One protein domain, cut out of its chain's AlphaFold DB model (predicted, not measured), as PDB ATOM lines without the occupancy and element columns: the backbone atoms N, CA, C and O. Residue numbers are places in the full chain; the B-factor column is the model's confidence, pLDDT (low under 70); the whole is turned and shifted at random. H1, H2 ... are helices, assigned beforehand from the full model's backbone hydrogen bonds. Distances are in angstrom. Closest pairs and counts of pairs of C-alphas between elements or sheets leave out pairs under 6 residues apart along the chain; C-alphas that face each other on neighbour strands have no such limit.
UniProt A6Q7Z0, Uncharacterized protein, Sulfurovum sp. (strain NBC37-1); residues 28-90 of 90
ATOM      1  N   ASN A  28     177.882 154.030 234.597       96.25
ATOM      2  CA  ASN A  28     177.599 153.189 233.428       96.25
ATOM      3  C   ASN A  28     177.957 153.900 232.113       96.25
ATOM      4  O   ASN A  28     178.464 153.275 231.185       96.25
ATOM      5  N   ILE A  29     177.701 155.210 232.025       94.69
ATOM      6  CA  ILE A  29     178.053 156.014 230.843       94.69
ATOM      7  C   ILE A  29     179.572 156.134 230.729       94.69
ATOM      8  O   ILE A  29     180.133 155.935 229.655       94.69
ATOM      9  N   THR A  30     180.240 156.407 231.848       95.19
ATOM     10  CA  THR A  30     181.702 156.520 231.901       95.19
ATOM     11  C   THR A  30     182.375 155.209 231.487       95.19
ATOM     12  O   THR A  30     183.260 155.214 230.634       95.19
ATOM     13  N   GLU A  31     181.927 154.079 232.038       97.00
ATOM     14  CA  GLU A  31     182.422 152.743 231.696       97.00
ATOM     15  C   GLU A  31     182.185 152.407 230.221       97.00
ATOM     16  O   GLU A  31     183.094 151.916 229.552       97.00
ATOM     17  N   MET A  32     181.007 152.732 229.680       96.62
ATOM     18  CA  MET A  32     180.706 152.538 228.261       96.62
ATOM     19  C   MET A  32     181.642 153.350 227.353       96.62
ATOM     20  O   MET A  32     182.125 152.823 226.350       96.62
ATOM     21  N   GLU A  33     181.916 154.618 227.672       95.94
ATOM     22  CA  GLU A  33     182.850 155.440 226.888       95.94
ATOM     23  C   GLU A  33     184.289 154.915 226.966       95.94
ATOM     24  O   GLU A  33     185.000 154.888 225.957       95.94
ATOM     25  N   ILE A  34     184.708 154.416 228.130       96.19
ATOM     26  CA  ILE A  34     186.003 153.743 228.287       96.19
ATOM     27  C   ILE A  34     186.054 152.457 227.444       96.19
ATOM     28  O   ILE A  34     187.035 152.231 226.732       96.19
ATOM     29  N   GLU A  35     184.999 151.634 227.455       97.81
ATOM     30  CA  GLU A  35     184.948 150.410 226.644       97.81
ATOM     31  C   GLU A  35     185.036 150.726 225.145       97.81
ATOM     32  O   GLU A  35     185.764 150.049 224.413       97.81
ATOM     33  N   LYS A  36     184.358 151.781 224.669       96.25
ATOM     34  CA  LYS A  36     184.461 152.236 223.271       96.25
ATOM     35  C   LYS A  36     185.909 152.558 222.891       96.25
ATOM     36  O   LYS A  36     186.356 152.153 221.813       96.25
ATOM     37  N   MET A  37     186.656 153.217 223.777       96.12
ATOM     38  CA  MET A  37     188.071 153.523 223.550       96.12
ATOM     39  C   MET A  37     188.949 152.272 223.512       96.12
ATOM     40  O   MET A  37     189.750 152.123 222.586       96.12
ATOM     41  N   PHE A  38     188.765 151.328 224.439       97.75
ATOM     42  CA  PHE A  38     189.505 150.061 224.402       97.75
ATOM     43  C   PHE A  38     189.165 149.215 223.179       97.75
ATOM     44  O   PHE A  38     190.055 148.632 222.564       97.75
ATOM     45  N   ARG A  39     187.897 149.193 222.762       98.12
ATOM     46  CA  ARG A  39     187.480 148.498 221.542       98.12
ATOM     47  C   ARG A  39     188.151 149.093 220.308       98.12
ATOM     48  O   ARG A  39     188.602 148.344 219.447       98.12
ATOM     49  N   ARG A  40     188.250 150.421 220.227       97.06
ATOM     50  CA  ARG A  40     188.962 151.103 219.140       97.06
ATOM     51  C   ARG A  40     190.452 150.743 219.121       97.06
ATOM     52  O   ARG A  40     190.977 150.491 218.039       97.06
ATOM     53  N   LEU A  41     191.104 150.680 220.285       95.56
ATOM     54  CA  LEU A  41     192.497 150.236 220.407       95.56
ATOM     55  C   LEU A  41     192.666 148.786 219.927       95.56
ATOM     56  O   LEU A  41     193.466 148.540 219.031       95.56
ATOM     57  N   ALA A  42     191.851 147.860 220.434       97.44
ATOM     58  CA  ALA A  42     191.916 146.446 220.062       97.44
ATOM     59  C   ALA A  42     191.689 146.219 218.556       97.44
ATOM     60  O   ALA A  42     192.348 145.385 217.940       97.44
ATOM     61  N   VAL A  43     190.777 146.978 217.934       97.94
ATOM     62  CA  VAL A  43     190.576 146.942 216.476       97.94
ATOM     63  C   VAL A  43     191.822 147.430 215.736       97.94
ATOM     64  O   VAL A  43     192.236 146.797 214.769       97.94
ATOM     65  N   ALA A  44     192.440 148.528 216.181       95.56
ATOM     66  CA  ALA A  44     193.652 149.053 215.555       95.56
ATOM     67  C   ALA A  44     194.827 148.066 215.659       95.56
ATOM     68  O   ALA A  44     195.500 147.822 214.659       95.56
ATOM     69  N   GLU A  45     195.030 147.456 216.829       95.12
ATOM     70  CA  GLU A  45     196.038 146.411 217.040       95.12
ATOM     71  C   GLU A  45     195.776 145.203 216.138       95.12
ATOM     72  O   GLU A  45     196.681 144.752 215.435       95.12
ATOM     73  N   LYS A  46     194.519 144.743 216.053       96.75
ATOM     74  CA  LYS A  46     194.158 143.619 215.183       96.75
ATOM     75  C   LYS A  46     194.457 143.902 213.710       96.75
ATOM     76  O   LYS A  46     195.008 143.054 213.014       96.75
ATOM     77  N   MET A  47     194.136 145.105 213.238       96.88
ATOM     78  CA  MET A  47     194.414 145.525 211.860       96.88
ATOM     79  C   MET A  47     195.915 145.584 211.539       96.88
ATOM     80  O   MET A  47     196.290 145.477 210.369       96.88
ATOM     81  N   LEU A  48     196.769 145.818 212.536       96.25
ATOM     82  CA  LEU A  48     198.224 145.829 212.380       96.25
ATOM     83  C   LEU A  48     198.798 144.411 212.418       96.25
ATOM     84  O   LEU A  48     199.633 144.082 211.578       96.25
ATOM     85  N   GLU A  49     198.291 143.560 213.310       94.50
ATOM     86  CA  GLU A  49     198.608 142.128 213.362       94.50
ATOM     87  C   GLU A  49     198.287 141.442 212.023       94.50
ATOM     88  O   GLU A  49     199.129 140.755 211.452       94.50
ATOM     89  N   GLU A  50     197.109 141.701 211.446       97.19
ATOM     90  CA  GLU A  50     196.706 141.159 210.137       97.19
ATOM     91  C   GLU A  50     197.626 141.594 208.982       97.19
ATOM     92  O   GLU A  50     197.652 140.958 207.928       97.19
ATOM     93  N   LYS A  51     198.398 142.668 209.179       96.94
ATOM     94  CA  LYS A  51     199.401 143.169 208.230       96.94
ATOM     95  C   LYS A  51     200.827 142.715 208.561       96.94
ATOM     96  O   LYS A  51     201.741 143.088 207.829       96.94
ATOM     97  N   GLY A  52     201.025 141.946 209.635       96.31
ATOM     98  CA  GLY A  52     202.346 141.549 210.132       96.31
ATOM     99  C   GLY A  52     203.184 142.727 210.638       96.31
ATOM    100  O   GLY A  52     204.397 142.748 210.442       96.31
ATOM    101  N   LEU A  53     202.532 143.754 211.194       96.69
ATOM    102  CA  LEU A  53     203.165 144.979 211.705       96.69
ATOM    103  C   LEU A  53     203.149 145.067 213.240       96.69
ATOM    104  O   LEU A  53     203.454 146.119 213.793       96.69
ATOM    105  N   ASP A  54     202.788 143.991 213.931       91.88
ATOM    106  CA  ASP A  54     202.672 143.907 215.389       91.88
ATOM    107  C   ASP A  54     204.010 144.159 216.107       91.88
ATOM    108  O   ASP A  54     204.086 144.994 217.008       91.88
ATOM    109  N   GLU A  55     205.104 143.540 215.657       92.00
ATOM    110  CA  GLU A  55     206.429 143.795 216.246       92.00
ATOM    111  C   GLU A  55     206.916 145.234 216.007       92.00
ATOM    112  O   GLU A  55     207.587 145.836 216.849       92.00
ATOM    113  N   GLU A  56     206.601 145.791 214.836       93.19
ATOM    114  CA  GLU A  56     206.977 147.156 214.474       93.19
ATOM    115  C   GLU A  56     206.178 148.185 215.278       93.19
ATOM    116  O   GLU A  56     206.751 149.173 215.739       93.19
ATOM    117  N   LEU A  57     204.889 147.925 215.518       91.38
ATOM    118  CA  LEU A  57     204.052 148.727 216.406       91.38
ATOM    119  C   LEU A  57     204.695 148.851 217.791       91.38
ATOM    120  O   LEU A  57     204.886 149.963 218.277       91.38
ATOM    121  N   GLU A  58     205.094 147.733 218.397       92.00
ATOM    122  CA  GLU A  58     205.724 147.719 219.724       92.00
ATOM    123  C   GLU A  58     207.033 148.516 219.773       92.00
ATOM    124  O   GLU A  58     207.337 149.197 220.759       92.00
ATOM    125  N   ARG A  59     207.828 148.469 218.694       94.25
ATOM    126  CA  ARG A  59     209.030 149.305 218.570       94.25
ATOM    127  C   ARG A  59     208.676 150.788 218.486       94.25
ATOM    128  O   ARG A  59     209.305 151.596 219.171       94.25
ATOM    129  N   GLN A  60     207.678 151.148 217.682       93.00
ATOM    130  CA  GLN A  60     207.268 152.539 217.495       93.00
ATOM    131  C   GLN A  60     206.616 153.133 218.743       93.00
ATOM    132  O   GLN A  60     206.932 154.270 219.086       93.00
ATOM    133  N   ILE A  61     205.790 152.372 219.469       91.69
ATOM    134  CA  ILE A  61     205.215 152.804 220.752       91.69
ATOM    135  C   ILE A  61     206.334 153.229 221.702       91.69
ATOM    136  O   ILE A  61     206.297 154.333 222.237       91.69
ATOM    137  N   LYS A  62     207.377 152.400 221.851       91.94
ATOM    138  CA  LYS A  62     208.535 152.707 222.710       91.94
ATOM    139  C   LYS A  62     209.309 153.939 222.245       91.94
ATOM    140  O   LYS A  62     209.801 154.695 223.079       91.94
ATOM    141  N   ALA A  63     209.418 154.149 220.935       91.81
ATOM    142  CA  ALA A  63     210.105 155.308 220.368       91.81
ATOM    143  C   ALA A  63     209.315 156.618 220.537       91.81
ATOM    144  O   ALA A  63     209.916 157.687 220.607       91.81
ATOM    145  N   LEU A  64     207.985 156.539 220.614       91.19
ATOM    146  CA  LEU A  64     207.083 157.692 220.661       91.19
ATOM    147  C   LEU A  64     206.574 158.030 222.070       91.19
ATOM    148  O   LEU A  64     205.744 158.922 222.202       91.19
ATOM    149  N   VAL A  65     207.076 157.364 223.118       82.94
ATOM    150  CA  VAL A  65     206.644 157.585 224.515       82.94
ATOM    151  C   VAL A  65     206.753 159.049 224.944       82.94
ATOM    152  O   VAL A  65     205.928 159.516 225.719       82.94
ATOM    153  N   ILE A  66     207.770 159.767 224.463       86.50
ATOM    154  CA  ILE A  66     207.952 161.198 224.724       86.50
ATOM    155  C   ILE A  66     207.853 161.910 223.381       86.50
ATOM    156  O   ILE A  66     208.850 162.089 222.680       86.50
ATOM    157  N   ASN A  67     206.629 162.247 222.989       93.00
ATOM    158  CA  ASN A  67     206.350 162.891 221.719       93.00
ATOM    159  C   ASN A  67     205.189 163.882 221.866       93.00
ATOM    160  O   ASN A  67     204.060 163.497 222.149       93.00
ATOM    161  N   GLU A  68     205.463 165.156 221.598       92.44
ATOM    162  CA  GLU A  68     204.489 166.236 221.775       92.44
ATOM    163  C   GLU A  68     203.260 166.097 220.853       92.44
ATOM    164  O   GLU A  68     202.151 166.474 221.225       92.44
ATOM    165  N   ASP A  69     203.414 165.526 219.651       93.31
ATOM    166  CA  ASP A  69     202.266 165.265 218.775       93.31
ATOM    167  C   ASP A  69     201.363 164.163 219.350       93.31
ATOM    168  O   ASP A  69     200.143 164.215 219.172       93.31
ATOM    169  N   VAL A  70     201.944 163.173 220.041       94.19
ATOM    170  CA  VAL A  70     201.187 162.148 220.776       94.19
ATOM    171  C   VAL A  70     200.471 162.778 221.966       94.19
ATOM    172  O   VAL A  70     199.280 162.522 222.135       94.19
ATOM    173  N   ASP A  71     201.133 163.658 222.717       92.88
ATOM    174  CA  ASP A  71     200.524 164.375 223.845       92.88
ATOM    175  C   ASP A  71     199.334 165.238 223.388       92.88
ATOM    176  O   ASP A  71     198.234 165.131 223.932       92.88
ATOM    177  N   ARG A  72     199.485 166.002 222.297       94.12
ATOM    178  CA  ARG A  72     198.388 166.802 221.713       94.12
ATOM    179  C   ARG A  72     197.215 165.941 221.228       94.12
ATOM    180  O   ARG A  72     196.048 166.338 221.325       94.12
ATOM    181  N   ARG A  73     197.498 164.750 220.692       93.94
ATOM    182  CA  ARG A  73     196.457 163.780 220.312       93.94
ATOM    183  C   ARG A  73     195.757 163.203 221.536       93.94
ATOM    184  O   ARG A  73     194.542 163.023 221.492       93.94
ATOM    185  N   LEU A  74     196.494 162.933 222.608       94.88
ATOM    186  CA  LEU A  74     195.939 162.450 223.866       94.88
ATOM    187  C   LEU A  74     195.000 163.490 224.496       94.88
ATOM    188  O   LEU A  74     193.893 163.137 224.898       94.88
ATOM    189  N   ASP A  75     195.376 164.768 224.484       95.25
ATOM    190  CA  ASP A  75     194.500 165.863 224.922       95.25
ATOM    191  C   ASP A  75     193.200 165.917 224.114       95.25
ATOM    192  O   ASP A  75     192.114 166.037 224.680       95.25
ATOM    193  N   SER A  76     193.291 165.750 222.791       95.88
ATOM    194  CA  SER A  76     192.111 165.706 221.917       95.88
ATOM    195  C   SER A  76     191.174 164.546 222.275       95.88
ATOM    196  O   SER A  76     189.956 164.721 222.285       95.88
ATOM    197  N   ILE A  77     191.730 163.378 222.618       96.44
ATOM    198  CA  ILE A  77     190.953 162.214 223.071       96.44
ATOM    199  C   ILE A  77     190.248 162.517 224.398       96.44
ATOM    200  O   ILE A  77     189.073 162.188 224.544       96.44
ATOM    201  N   PHE A  78     190.917 163.170 225.354       96.31
ATOM    202  CA  PHE A  78     190.279 163.553 226.618       96.31
ATOM    203  C   PHE A  78     189.104 164.513 226.412       96.31
ATOM    204  O   PHE A  78     188.058 164.328 227.038       96.31
ATOM    205  N   ILE A  79     189.242 165.492 225.511       95.00
ATOM    206  CA  ILE A  79     188.158 166.421 225.158       95.00
ATOM    207  C   ILE A  79     186.974 165.666 224.540       95.00
ATOM    208  O   ILE A  79     185.832 165.888 224.939       95.00
ATOM    209  N   GLU A  80     187.234 164.750 223.603       95.19
ATOM    210  CA  GLU A  80     186.197 163.935 222.956       95.19
ATOM    211  C   GLU A  80     185.443 163.070 223.977       95.19
ATOM    212  O   GLU A  80     184.215 163.111 224.043       95.19
ATOM    213  N   MET A  81     186.170 162.334 224.825       95.50
ATOM    214  CA  MET A  81     185.565 161.482 225.853       95.50
ATOM    215  C   MET A  81     184.730 162.289 226.848       95.50
ATOM    216  O   MET A  81     183.634 161.872 227.219       95.50
ATOM    217  N   MET A  82     185.232 163.450 227.273       94.19
ATOM    218  CA  MET A  82     184.493 164.372 228.131       94.19
ATOM    219  C   MET A  82     183.178 164.808 227.475       94.19
ATOM    220  O   MET A  82     182.125 164.704 228.105       94.19
ATOM    221  N   GLY A  83     183.229 165.257 226.216       92.38
ATOM    222  CA  GLY A  83     182.044 165.666 225.461       92.38
ATOM    223  C   GLY A  83     181.008 164.546 225.374       92.38
ATOM    224  O   GLY A  83     179.841 164.759 225.692       92.38
ATOM    225  N   ASN A  84     181.448 163.326 225.054       94.38
ATOM    226  CA  ASN A  84     180.558 162.170 224.966       94.38
ATOM    227  C   ASN A  84     179.883 161.837 226.304       94.38
ATOM    228  O   ASN A  84     178.699 161.498 226.313       94.38
ATOM    229  N   ILE A  85     180.606 161.913 227.427       93.62
ATOM    230  CA  ILE A  85     180.032 161.652 228.755       93.62
ATOM    231  C   ILE A  85     178.971 162.704 229.087       93.62
ATOM    232  O   ILE A  85     177.870 162.341 229.501       93.62
ATOM    233  N   VAL A  86     179.287 163.989 228.889       90.56
ATOM    234  CA  VAL A  86     178.383 165.105 229.207       90.56
ATOM    235  C   VAL A  86     177.105 165.021 228.375       90.56
ATOM    236  O   VAL A  86     176.022 165.008 228.950       90.56
ATOM    237  N   THR A  87     177.210 164.859 227.052       90.50
ATOM    238  CA  THR A  87     176.044 164.791 226.152       90.50
ATOM    239  C   THR A  87     175.118 163.605 226.434       90.50
ATOM    240  O   THR A  87     173.934 163.671 226.131       90.50
ATOM    241  N   GLN A  88     175.624 162.511 227.007       85.31
ATOM    242  CA  GLN A  88     174.800 161.345 227.357       85.31
ATOM    243  C   GLN A  88     174.188 161.434 228.763       85.31
ATOM    244  O   GLN A  88     173.346 160.605 229.110       85.31
ATOM    245  N   CYS A  89     174.636 162.392 229.580       76.38
ATOM    246  CA  CYS A  89     174.097 162.654 230.914       76.38
ATOM    247  C   CYS A  89     172.986 163.724 230.924       76.38
ATOM    248  O   CYS A  89     172.315 163.851 231.949       76.38
ATOM    249  N   GLU A  90     172.819 164.482 229.831       63.31
ATOM    250  CA  GLU A  90     171.696 165.411 229.586       63.31
ATOM    251  C   GLU A  90     170.409 164.675 229.174       63.31
ATOM    252  O   GLU A  90     169.326 165.101 229.639       63.31
TER     253      GLU A  90
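Overview. This is residues 28 to 90 of the 90 residues of an uncharacterized protein of Sulfurovum sp. (strain NBC37-1) (UniProt A6Q7Z0). Two long helices, H1 and H3, make a V, meeting where H1 begins and H3 ends; the short helix H2 spans the open end, making a flat, hollow triangle. The printed part has 63 residues with three named helices, H1, H2 and H3 in that order, and no named strand: all helix. It is loose, with a radius of gyration of the C-alphas of 14.4 A, and spans 43 by 27 by 13 A.

Along the chain. Find C-alpha 28 at (177.599, 153.189, 233.428); from there H1, residues 28 to 49, runs 31.1 A. H2 is residues 54 to 63. H3, residues 68 to 89, runs 31.9 A to C-alpha 89 at (174.097, 162.654, 230.914).

Arrangement. Look at residues 29 to 33, with which alone H1 touches H3, at residues 81 to 89 alone; the closest C-alphas, of Thr 30 and Ile 85, are 6.2 A apart. H1 and H3 run opposite ways at a steep tilt of 40 degrees. H1 and H2 only just touch, with 3 pairs of C-alphas within 8 A, and only at the corner, closest at the C-alphas of Leu 48 and Asp 54, 5.7 A. H2 and H3 are apart. In H1, H2 and H3 every O i to N i+4 pair is within hydrogen-bond range.

Size, cuts and confidence. The C-alphas farthest apart, of Gly 52 and Glu 90, stand 43.4 A apart. The printed part has no cut, and both links are tight. Residue 90 alone has pLDDT under 70.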